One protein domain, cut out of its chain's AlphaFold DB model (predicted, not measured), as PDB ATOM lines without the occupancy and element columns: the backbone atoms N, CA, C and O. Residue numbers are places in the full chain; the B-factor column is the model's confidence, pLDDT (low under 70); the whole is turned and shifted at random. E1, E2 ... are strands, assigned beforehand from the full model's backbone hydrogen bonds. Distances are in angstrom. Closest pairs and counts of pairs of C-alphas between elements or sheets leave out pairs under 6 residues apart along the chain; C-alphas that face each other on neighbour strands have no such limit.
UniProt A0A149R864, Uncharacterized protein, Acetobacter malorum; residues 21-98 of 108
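This is residues 21 to 98 of the 108 residues of an uncharacterized protein of Acetobacter malorum (UniProt A0A149R864). With little regular structure, this is a strongly twisted sheet of four antiparallel strands, order E3 E2 E1 E4, plus a long loop, residues 67 to 93, that pairs briefly with E3 and returns to E4. E2 and E3 form a long hairpin. The printed part has 78 residues, no named helix and strands E1 to E4; it is all strand, with under half of the residues in named elements. It is compact, radius of gyration of the C-alphas 11.8 A, spanning 34 by 25 by 19 A.

E2, residues 40 to 52, is 28.4 A long and bends by 76 degrees at residue 49. E3 is residues 58 to 66, 24.7 A. E1, residues 31 to 36, begins at C-alpha (13.394, 29.455, 5.108). E4, residues 94 to 96, ends at C-alpha (6.571, 22.858, 6.485).

E1 E2 E3 form a meander, each the antiparallel neighbour of the one before; E1 to E4 form a Greek key, four strands in a row of which three are a meander and the first, E1, is the antiparallel neighbour of the fourth, E4. N 61 and O 48, 2.9 A, N 34 and O 43, 2.7 A, and N 96 and O 33, 2.7 A, are within hydrogen-bond range. E3 and E4 are apart.

The printed part has no cut. The link E3 to E4 is long. pLDDT is under 70 at residues 53 to 54, 68 to 73 and 75 to 89.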
ATOM      1  N   PRO A  21       1.109  23.886  12.187       86.00
ATOM      2  CA  PRO A  21       0.509  25.203  12.392       86.00
ATOM      3  C   PRO A  21       1.593  26.285  12.425       86.00
ATOM      4  O   PRO A  21       2.621  26.091  13.081       86.00
ATOM      5  N   ILE A  22       1.368  27.425  11.758       83.81
ATOM      6  CA  ILE A  22       2.360  28.516  11.640       83.81
ATOM      7  C   ILE A  22       2.924  28.982  12.991       83.81
ATOM      8  O   ILE A  22       4.099  29.314  13.080       83.81
ATOM      9  N   GLY A  23       2.140  28.917  14.071       79.56
ATOM     10  CA  GLY A  23       2.593  29.289  15.418       79.56
ATOM     11  C   GLY A  23       3.713  28.403  15.985       79.56
ATOM     12  O   GLY A  23       4.278  28.724  17.021       79.56
ATOM     13  N   THR A  24       4.038  27.289  15.322       82.56
ATOM     14  CA  THR A  24       5.163  26.401  15.676       82.56
ATOM     15  C   THR A  24       6.377  26.581  14.765       82.56
ATOM     16  O   THR A  24       7.330  25.805  14.854       82.56
ATOM     17  N   ALA A  25       6.328  27.554  13.854       83.94
ATOM     18  CA  ALA A  25       7.384  27.800  12.891       83.94
ATOM     19  C   ALA A  25       8.646  28.379  13.550       83.94
ATOM     20  O   ALA A  25       8.551  29.145  14.509       83.94
ATOM     21  N   PRO A  26       9.840  28.037  13.038       81.38
ATOM     22  CA  PRO A  26      11.088  28.604  13.523       81.38
ATOM     23  C   PRO A  26      11.202  30.086  13.135       81.38
ATOM     24  O   PRO A  26      11.395  30.423  11.967       81.38
ATOM     25  N   CYS A  27      11.158  30.970  14.129       82.94
ATOM     26  CA  CYS A  27      11.367  32.415  13.980       82.94
ATOM     27  C   CYS A  27      12.859  32.812  13.998       82.94
ATOM     28  O   CYS A  27      13.236  33.818  14.590       82.94
ATOM     29  N   ASP A  28      13.720  31.998  13.384       80.00
ATOM     30  CA  ASP A  28      15.191  32.141  13.423       80.00
ATOM     31  C   ASP A  28      15.777  32.619  12.076       80.00
ATOM     32  O   ASP A  28      16.977  32.589  11.838       80.00
ATOM     33  N   GLY A  29      14.921  33.007  11.126       81.44
ATOM     34  CA  GLY A  29      15.335  33.304   9.747       81.44
ATOM     35  C   GLY A  29      15.503  32.067   8.863       81.44
ATOM     36  O   GLY A  29      15.904  32.175   7.703       81.44
ATOM     37  N   THR A  30      15.135  30.888   9.370       84.25
ATOM     38  CA  THR A  30      15.037  29.670   8.560       84.25
ATOM     39  C   THR A  30      13.982  29.847   7.468       84.25
ATOM     40  O   THR A  30      12.861  30.282   7.734       84.25
ATOM     41  N   LYS A  31      14.335  29.480   6.231       86.94
ATOM     42  CA  LYS A  31      13.394  29.455   5.108       86.94
ATOM     43  C   LYS A  31      12.425  28.291   5.296       86.94
ATOM     44  O   LYS A  31      12.850  27.141   5.381       86.94
ATOM     45  N   ILE A  32      11.137  28.591   5.334       87.62
ATOM     46  CA  ILE A  32      10.058  27.619   5.491       87.62
ATOM     47  C   ILE A  32       9.054  27.761   4.357       87.62
ATOM     48  O   ILE A  32       8.835  28.850   3.833       87.62
ATOM     49  N   GLN A  33       8.438  26.652   3.971       89.06
ATOM     50  CA  GLN A  33       7.325  26.677   3.038       89.06
ATOM     51  C   GLN A  33       6.041  26.904   3.831       89.06
ATOM     52  O   GLN A  33       5.809  26.221   4.819       89.06
ATOM     53  N   VAL A  34       5.209  27.847   3.410       87.62
ATOM     54  CA  VAL A  34       3.948  28.202   4.051       87.62
ATOM     55  C   VAL A  34       2.765  28.078   3.105       87.62
ATOM     56  O   VAL A  34       2.870  28.250   1.885       87.62
ATOM     57  N   ARG A  35       1.608  27.800   3.701       87.69
ATOM     58  CA  ARG A  35       0.317  27.794   3.034       87.69
ATOM     59  C   ARG A  35      -0.400  29.101   3.307       87.69
ATOM     60  O   ARG A  35      -0.675  29.434   4.458       87.69
ATOM     61  N   ILE A  36      -0.721  29.812   2.231       84.25
ATOM     62  CA  ILE A  36      -1.433  31.086   2.282       84.25
ATOM     63  C   ILE A  36      -2.816  30.861   1.657       84.25
ATOM     64  O   ILE A  36      -2.908  30.498   0.476       84.25
ATOM     65  N   PRO A  37      -3.911  31.040   2.415       81.62
ATOM     66  CA  PRO A  37      -5.253  30.830   1.885       81.62
ATOM     67  C   PRO A  37      -5.513  31.787   0.711       81.62
ATOM     68  O   PRO A  37      -5.337  32.994   0.827       81.62
ATOM     69  N   GLY A  38      -5.900  31.236  -0.445       80.38
ATOM     70  CA  GLY A  38      -6.132  32.000  -1.683       80.38
ATOM     71  C   GLY A  38      -4.900  32.227  -2.574       80.38
ATOM     72  O   GLY A  38      -5.069  32.656  -3.713       80.38
ATOM     73  N   TYR A  39      -3.688  31.888  -2.110       76.62
ATOM     74  CA  TYR A  39      -2.420  32.096  -2.842       76.62
ATOM     75  C   TYR A  39      -1.569  30.821  -2.973       76.62
ATOM     76  O   TYR A  39      -0.433  30.862  -3.442       76.62
ATOM     77  N   GLY A  40      -2.119  29.675  -2.572       81.31
ATOM     78  CA  GLY A  40      -1.482  28.369  -2.709       81.31
ATOM     79  C   GLY A  40      -0.584  27.981  -1.533       81.31
ATOM     80  O   GLY A  40      -0.517  28.638  -0.494       81.31
ATOM     81  N   GLU A  41       0.085  26.845  -1.702       81.31
ATOM     82  CA  GLU A  41       0.833  26.159  -0.642       81.31
ATOM     83  C   GLU A  41       2.339  26.067  -0.909       81.31
ATOM     84  O   GLU A  41       3.071  25.445  -0.152       81.31
ATOM     85  N   LYS A  42       2.837  26.653  -1.998       82.00
ATOM     86  CA  LYS A  42       4.254  26.590  -2.390       82.00
ATOM     87  C   LYS A  42       4.957  27.926  -2.184       82.00
ATOM     88  O   LYS A  42       5.788  28.316  -2.994       82.00
ATOM     89  N   ASN A  43       4.597  28.643  -1.125       83.88
ATOM     90  CA  ASN A  43       5.162  29.952  -0.824       83.88
ATOM     91  C   ASN A  43       6.292  29.787   0.188       83.88
ATOM     92  O   ASN A  43       6.065  29.319   1.293       83.88
ATOM     93  N   LEU A  44       7.519  30.118  -0.189       87.38
ATOM     94  CA  LEU A  44       8.662  30.165   0.711       87.38
ATOM     95  C   LEU A  44       8.737  31.521   1.382       87.38
ATOM     96  O   LEU A  44       8.771  32.559   0.722       87.38
ATOM     97  N   VAL A  45       8.839  31.478   2.700       85.75
ATOM     98  CA  VAL A  45       9.030  32.649   3.542       85.75
ATOM     99  C   VAL A  45      10.186  32.425   4.495       85.75
ATOM    100  O   VAL A  45      10.588  31.294   4.758       85.75
ATOM    101  N   LEU A  46      10.720  33.510   5.031       87.06
ATOM    102  CA  LEU A  46      11.676  33.481   6.128       87.06
ATOM    103  C   LEU A  46      11.260  34.491   7.191       87.06
ATOM    104  O   LEU A  46      10.626  35.497   6.881       87.06
ATOM    105  N   TRP A  47      11.598  34.223   8.445       83.31
ATOM    106  CA  TRP A  47      11.355  35.176   9.522       83.31
ATOM    107  C   TRP A  47      12.395  36.300   9.473       83.31
ATOM    108  O   TRP A  47      13.596  36.039   9.534       83.31
ATOM    109  N   ARG A  48      11.955  37.554   9.376       81.19
ATOM    110  CA  ARG A  48      12.805  38.745   9.501       81.19
ATOM    111  C   ARG A  48      12.431  39.473  10.781       81.19
ATOM    112  O   ARG A  48      11.326  39.994  10.881       81.19
ATOM    113  N   GLY A  49      13.355  39.498  11.737       80.56
ATOM    114  CA  GLY A  49      13.274  40.374  12.906       80.56
ATOM    115  C   GLY A  49      14.064  41.668  12.716       80.56
ATOM    116  O   GLY A  49      14.818  41.797  11.746       80.56
ATOM    117  N   GLY A  50      13.901  42.607  13.652       74.06
ATOM    118  CA  GLY A  50      14.598  43.897  13.637       74.06
ATOM    119  C   GLY A  50      14.133  44.830  12.519       74.06
ATOM    120  O   GLY A  50      14.917  45.633  12.012       74.06
ATOM    121  N   LEU A  51      12.886  44.670  12.071       74.94
ATOM    122  CA  LEU A  51      12.243  45.605  11.157       74.94
ATOM    123  C   LEU A  51      11.696  46.770  11.980       74.94
ATOM    124  O   LEU A  51      11.306  46.592  13.127       74.94
ATOM    125  N   LEU A  52      11.651  47.963  11.400       75.06
ATOM    126  CA  LEU A  52      11.069  49.130  12.054       75.06
ATOM    127  C   LEU A  52       9.768  49.486  11.348       75.06
ATOM    128  O   LEU A  52       9.739  49.617  10.124       75.06
ATOM    129  N   THR A  53       8.692  49.639  12.115       68.00
ATOM    130  CA  THR A  53       7.451  50.220  11.593       68.00
ATOM    131  C   THR A  53       7.654  51.705  11.281       68.00
ATOM    132  O   THR A  53       8.622  52.325  11.729       68.00
ATOM    133  N   ALA A  54       6.707  52.327  10.569       65.19
ATOM    134  CA  ALA A  54       6.711  53.777  10.340       65.19
ATOM    135  C   ALA A  54       6.717  54.603  11.648       65.19
ATOM    136  O   ALA A  54       7.180  55.741  11.658       65.19
ATOM    137  N   ASN A  55       6.265  54.011  12.759       71.12
ATOM    138  CA  ASN A  55       6.287  54.617  14.091       71.12
ATOM    139  C   ASN A  55       7.631  54.437  14.821       71.12
ATOM    140  O   ASN A  55       7.785  54.915  15.943       71.12
ATOM    141  N   GLY A  56       8.600  53.748  14.209       73.25
ATOM    142  CA  GLY A  56       9.883  53.418  14.830       73.25
ATOM    143  C   GLY A  56       9.796  52.296  15.867       73.25
ATOM    144  O   GLY A  56      10.683  52.184  16.710       73.25
ATOM    145  N   GLU A  57       8.740  51.484  15.829       75.00
ATOM    146  CA  GLU A  57       8.588  50.330  16.717       75.00
ATOM    147  C   GLU A  57       9.279  49.108  16.107       75.00
ATOM    148  O   GLU A  57       9.145  48.851  14.906       75.00
ATOM    149  N   ASP A  58      10.022  48.365  16.931       73.38
ATOM    150  CA  ASP A  58      10.645  47.112  16.508       73.38
ATOM    151  C   ASP A  58       9.555  46.082  16.209       73.38
ATOM    152  O   ASP A  58       8.657  45.831  17.017       73.38
ATOM    153  N   THR A  59       9.621  45.510  15.018       74.81
ATOM    154  CA  THR A  59       8.678  44.521  14.537       74.81
ATOM    155  C   THR A  59       9.399  43.390  13.826       74.81
ATOM    156  O   THR A  59      10.567  43.467  13.432       74.81
ATOM    157  N   SER A  60       8.691  42.280  13.705       79.62
ATOM    158  CA  SER A  60       9.160  41.082  13.033       79.62
ATOM    159  C   SER A  60       8.047  40.550  12.147       79.62
ATOM    160  O   SER A  60       6.872  40.640  12.499       79.62
ATOM    161  N   GLY A  61       8.410  39.984  11.002       80.12
ATOM    162  CA  GLY A  61       7.433  39.505  10.036       80.12
ATOM    163  C   GLY A  61       7.962  38.386   9.156       80.12
ATOM    164  O   GLY A  61       9.169  38.151   9.042       80.12
ATOM    165  N   TRP A  62       7.032  37.686   8.513       82.56
ATOM    166  CA  TRP A  62       7.361  36.718   7.474       82.56
ATOM    167  C   TRP A  62       7.662  37.461   6.175       82.56
ATOM    168  O   TRP A  62       6.797  38.143   5.634       82.56
ATOM    169  N   HIS A  63       8.883  37.322   5.677       84.31
ATOM    170  CA  HIS A  63       9.321  37.874   4.403       84.31
ATOM    171  C   HIS A  63       9.180  36.818   3.308       84.31
ATOM    172  O   HIS A  63       9.730  35.721   3.433       84.31
ATOM    173  N   TYR A  64       8.476  37.147   2.231       83.25
ATOM    174  CA  TYR A  64       8.363  36.326   1.034       83.25
ATOM    175  C   TYR A  64       9.723  36.185   0.356       83.25
ATOM    176  O   TYR A  64      10.445  37.153   0.146       83.25
ATOM    177  N   VAL A  65      10.114  34.954   0.051       83.56
ATOM    178  CA  VAL A  65      11.410  34.654  -0.571       83.56
ATOM    179  C   VAL A  65      11.211  34.259  -2.023       83.56
ATOM    180  O   VAL A  65      11.898  34.761  -2.906       83.56
ATOM    181  N   ALA A  66      10.317  33.304  -2.254       78.69
ATOM    182  CA  ALA A  66      10.043  32.718  -3.557       78.69
ATOM    183  C   ALA A  66       8.775  31.869  -3.460       78.69
ATOM    184  O   ALA A  66       8.372  31.486  -2.368       78.69
ATOM    185  N   GLY A  67       8.163  31.494  -4.575       75.12
ATOM    186  CA  GLY A  67       7.039  30.571  -4.529       75.12
ATOM    187  C   GLY A  67       6.133  30.662  -5.734       75.12
ATOM    188  O   GLY A  67       6.573  30.998  -6.829       75.12
ATOM    189  N   ASP A  68       4.866  30.333  -5.503       68.50
ATOM    190  CA  ASP A  68       3.844  30.294  -6.545       68.50
ATOM    191  C   ASP A  68       3.364  31.706  -6.887       68.50
ATOM    192  O   ASP A  68       3.410  32.138  -8.040       68.50
ATOM    193  N   ARG A  69       2.936  32.451  -5.860       69.06
ATOM    194  CA  ARG A  69       2.390  33.792  -6.033       69.06
ATOM    195  C   ARG A  69       2.606  34.636  -4.790       69.06
ATOM    196  O   ARG A  69       2.097  34.305  -3.721       69.06
ATOM    197  N   GLU A  70       3.305  35.753  -4.957       66.25
ATOM    198  CA  GLU A  70       3.372  36.779  -3.922       66.25
ATOM    199  C   GLU A  70       1.959  37.338  -3.682       66.25
ATOM    200  O   GLU A  70       1.281  37.749  -4.636       66.25
ATOM    201  N   PRO A  71       1.461  37.314  -2.438       65.81
ATOM    202  CA  PRO A  71       0.202  37.955  -2.123       65.81
ATOM    203  C   PRO A  71       0.345  39.466  -2.275       65.81
ATOM    204  O   PRO A  71       1.157  40.094  -1.604       65.81
ATOM    205  N   SER A  72      -0.515  40.071  -3.095       67.44
ATOM    206  CA  SER A  72      -0.533  41.525  -3.325       67.44
ATOM    207  C   SER A  72      -0.795  42.346  -2.057       67.44
ATOM    208  O   SER A  72      -0.656  43.562  -2.068       67.44
ATOM    209  N   CYS A  73      -1.215  41.689  -0.974       66.88
ATOM    210  CA  CYS A  73      -1.446  42.292   0.332       66.88
ATOM    211  C   CYS A  73      -0.167  42.429   1.178       66.88
ATOM    212  O   CYS A  73      -0.215  43.105   2.202       66.88
ATOM    213  N   TRP A  74       0.948  41.791   0.800       71.25
ATOM    214  CA  TRP A  74       2.227  41.918   1.505       71.25
ATOM    215  C   TRP A  74       3.011  43.076   0.895       71.25
ATOM    216  O   TRP A  74       3.603  42.958  -0.174       71.25
ATOM    217  N   SER A  75       2.970  44.231   1.556       61.91
ATOM    218  CA  SER A  75       3.741  45.399   1.127       61.91
ATOM    219  C   SER A  75       5.233  45.118   1.305       61.91
ATOM    220  O   SER A  75       5.651  44.724   2.394       61.91
ATOM    221  N   ASP A  76       6.010  45.294   0.232       59.84
ATOM    222  CA  ASP A  76       7.452  44.992   0.169       59.84
ATOM    223  C   ASP A  76       7.795  43.503   0.400       59.84
ATOM    224  O   ASP A  76       8.878  43.155   0.860       59.84
ATOM    225  N   GLY A  77       6.847  42.594   0.134       60.84
ATOM    226  CA  GLY A  77       7.032  41.163   0.390       60.84
ATOM    227  C   GLY A  77       7.033  40.796   1.879       60.84
ATOM    228  O   GLY A  77       7.315  39.651   2.225       60.84
ATOM    229  N   LEU A  78       6.692  41.729   2.775       64.56
ATOM    230  CA  LEU A  78       6.589  41.494   4.215       64.56
ATOM    231  C   LEU A  78       5.132  41.295   4.643       64.56
ATOM    232  O   LEU A  78       4.241  42.088   4.331       64.56
ATOM    233  N   CYS A  79       4.892  40.226   5.398       68.00
ATOM    234  CA  CYS A  79       3.644  40.008   6.111       68.00
ATOM    235  C   CYS A  79       3.658  40.845   7.395       68.00
ATOM    236  O   CYS A  79       4.277  40.456   8.388       68.00
ATOM    237  N   TRP A  80       2.968  41.982   7.366       65.12
ATOM    238  CA  TRP A  80       2.780  42.852   8.527       65.12
ATOM    239  C   TRP A  80       1.574  42.397   9.358       65.12
ATOM    240  O   TRP A  80       0.564  41.974   8.787       65.12
ATOM    241  N   ASP A  81       1.645  42.537  10.686       55.19
ATOM    242  CA  ASP A  81       0.476  42.368  11.570       55.19
ATOM    243  C   ASP A  81      -0.657  43.332  11.161       55.19
ATOM    244  O   ASP A  81      -1.823  42.946  11.105       55.19
ATOM    245  N   GLN A  82      -0.284  44.547  10.735       47.31
ATOM    246  CA  GLN A  82      -1.141  45.530  10.071       47.31
ATOM    247  C   GLN A  82      -0.328  46.225   8.971       47.31
ATOM    248  O   GLN A  82       0.775  46.700   9.234       47.31
ATOM    249  N   ASN A  83      -0.829  46.237   7.735       53.12
ATOM    250  CA  ASN A  83      -0.182  46.963   6.638       53.12
ATOM    251  C   ASN A  83      -0.435  48.485   6.743       53.12
ATOM    252  O   ASN A  83      -1.176  48.943   7.611       53.12
ATOM    253  N   GLU A  84       0.163  49.271   5.841       43.19
ATOM    254  CA  GLU A  84       0.026  50.743   5.791       43.19
ATOM    255  C   GLU A  84      -1.433  51.224   5.617       43.19
ATOM    256  O   GLU A  84      -1.767  52.353   5.967       43.19
ATOM    257  N   ASP A  85      -2.323  50.344   5.153       49.97
ATOM    258  CA  ASP A  85      -3.761  50.586   4.985       49.97
ATOM    259  C   ASP A  85      -4.584  50.181   6.234       49.97
ATOM    260  O   ASP A  85      -5.811  50.250   6.239       49.97
ATOM    261  N   GLY A  86      -3.926  49.726   7.311       52.34
ATOM    262  CA  GLY A  86      -4.574  49.234   8.533       52.34
ATOM    263  C   GLY A  86      -5.275  47.880   8.367       52.34
ATOM    264  O   GLY A  86      -6.056  47.473   9.228       52.34
ATOM    265  N   GLN A  87      -5.019  47.171   7.266       52.41
ATOM    266  CA  GLN A  87      -5.563  45.843   7.013       52.41
ATOM    267  C   GLN A  87      -4.580  44.766   7.495       52.41
ATOM    268  O   GLN A  87      -3.379  44.846   7.211       52.41
ATOM    269  N   PRO A  88      -5.060  43.729   8.203       57.81
ATOM    270  CA  PRO A  88      -4.213  42.601   8.548       57.81
ATOM    271  C   PRO A  88      -3.783  41.896   7.261       57.81
ATOM    272  O   PRO A  88      -4.618  41.536   6.423       57.81
ATOM    273  N   SER A  89      -2.476  41.692   7.092       66.06
ATOM    274  CA  SER A  89      -1.983  40.886   5.975       66.06
ATOM    275  C   SER A  89      -2.525  39.464   6.104       66.06
ATOM    276  O   SER A  89      -2.714  38.950   7.209       66.06
ATOM    277  N   ILE A  90      -2.768  38.798   4.972       72.94
ATOM    278  CA  ILE A  90      -3.185  37.394   4.987       72.94
ATOM    279  C   ILE A  90      -2.027  36.577   5.550       72.94
ATOM    280  O   ILE A  90      -1.009  36.385   4.877       72.94
ATOM    281  N   GLN A  91      -2.190  36.131   6.792       76.06
ATOM    282  CA  GLN A  91      -1.179  35.345   7.472       76.06
ATOM    283  C   GLN A  91      -1.174  33.909   6.939       76.06
ATOM    284  O   GLN A  91      -2.236  33.348   6.635       76.06
ATOM    285  N   PRO A  92       0.010  33.289   6.829       80.75
ATOM    286  CA  PRO A  92       0.086  31.872   6.537       80.75
ATOM    287  C   PRO A  92      -0.562  31.063   7.662       80.75
ATOM    288  O   PRO A  92      -0.387  31.376   8.833       80.75
ATOM    289  N   THR A  93      -1.306  30.013   7.323       86.12
ATOM    290  CA  THR A  93      -1.993  29.170   8.321       86.12
ATOM    291  C   THR A  93      -1.130  27.992   8.758       86.12
ATOM    292  O   THR A  93      -1.140  27.582   9.921       86.12
ATOM    293  N   GLU A  94      -0.360  27.451   7.820       88.69
ATOM    294  CA  GLU A  94       0.422  26.231   7.985       88.69
ATOM    295  C   GLU A  94       1.818  26.425   7.387       88.69
ATOM    296  O   GLU A  94       1.996  27.203   6.450       88.69
ATOM    297  N   TRP A  95       2.804  25.707   7.918       89.38
ATOM    298  CA  TRP A  95       4.178  25.684   7.432       89.38
ATOM    299  C   TRP A  95       4.744  24.269   7.364       89.38
ATOM    300  O   TRP A  95       4.326  23.389   8.108       89.38
ATOM    301  N   LYS A  96       5.742  24.058   6.511       88.31
ATOM    302  CA  LYS A  96       6.571  22.858   6.485       88.31
ATOM    303  C   LYS A  96       8.012  23.198   6.149       88.31
ATOM    304  O   LYS A  96       8.312  24.259   5.597       88.31
ATOM    305  N   MET A  97       8.913  22.282   6.487       84.44
ATOM    306  CA  MET A  97      10.289  22.375   6.011       84.44
ATOM    307  C   MET A  97      10.286  22.250   4.487       84.44
ATOM    308  O   MET A  97       9.622  21.350   3.960       84.44
ATOM    309  N   PRO A  98      10.985  23.145   3.778       78.19
ATOM    310  CA  PRO A  98      11.065  23.038   2.342       78.19
ATOM    311  C   PRO A  98      11.866  21.783   1.999       78.19
ATOM    312  O   PRO A  98      12.815  21.417   2.697       78.19
TER     313      PRO A  98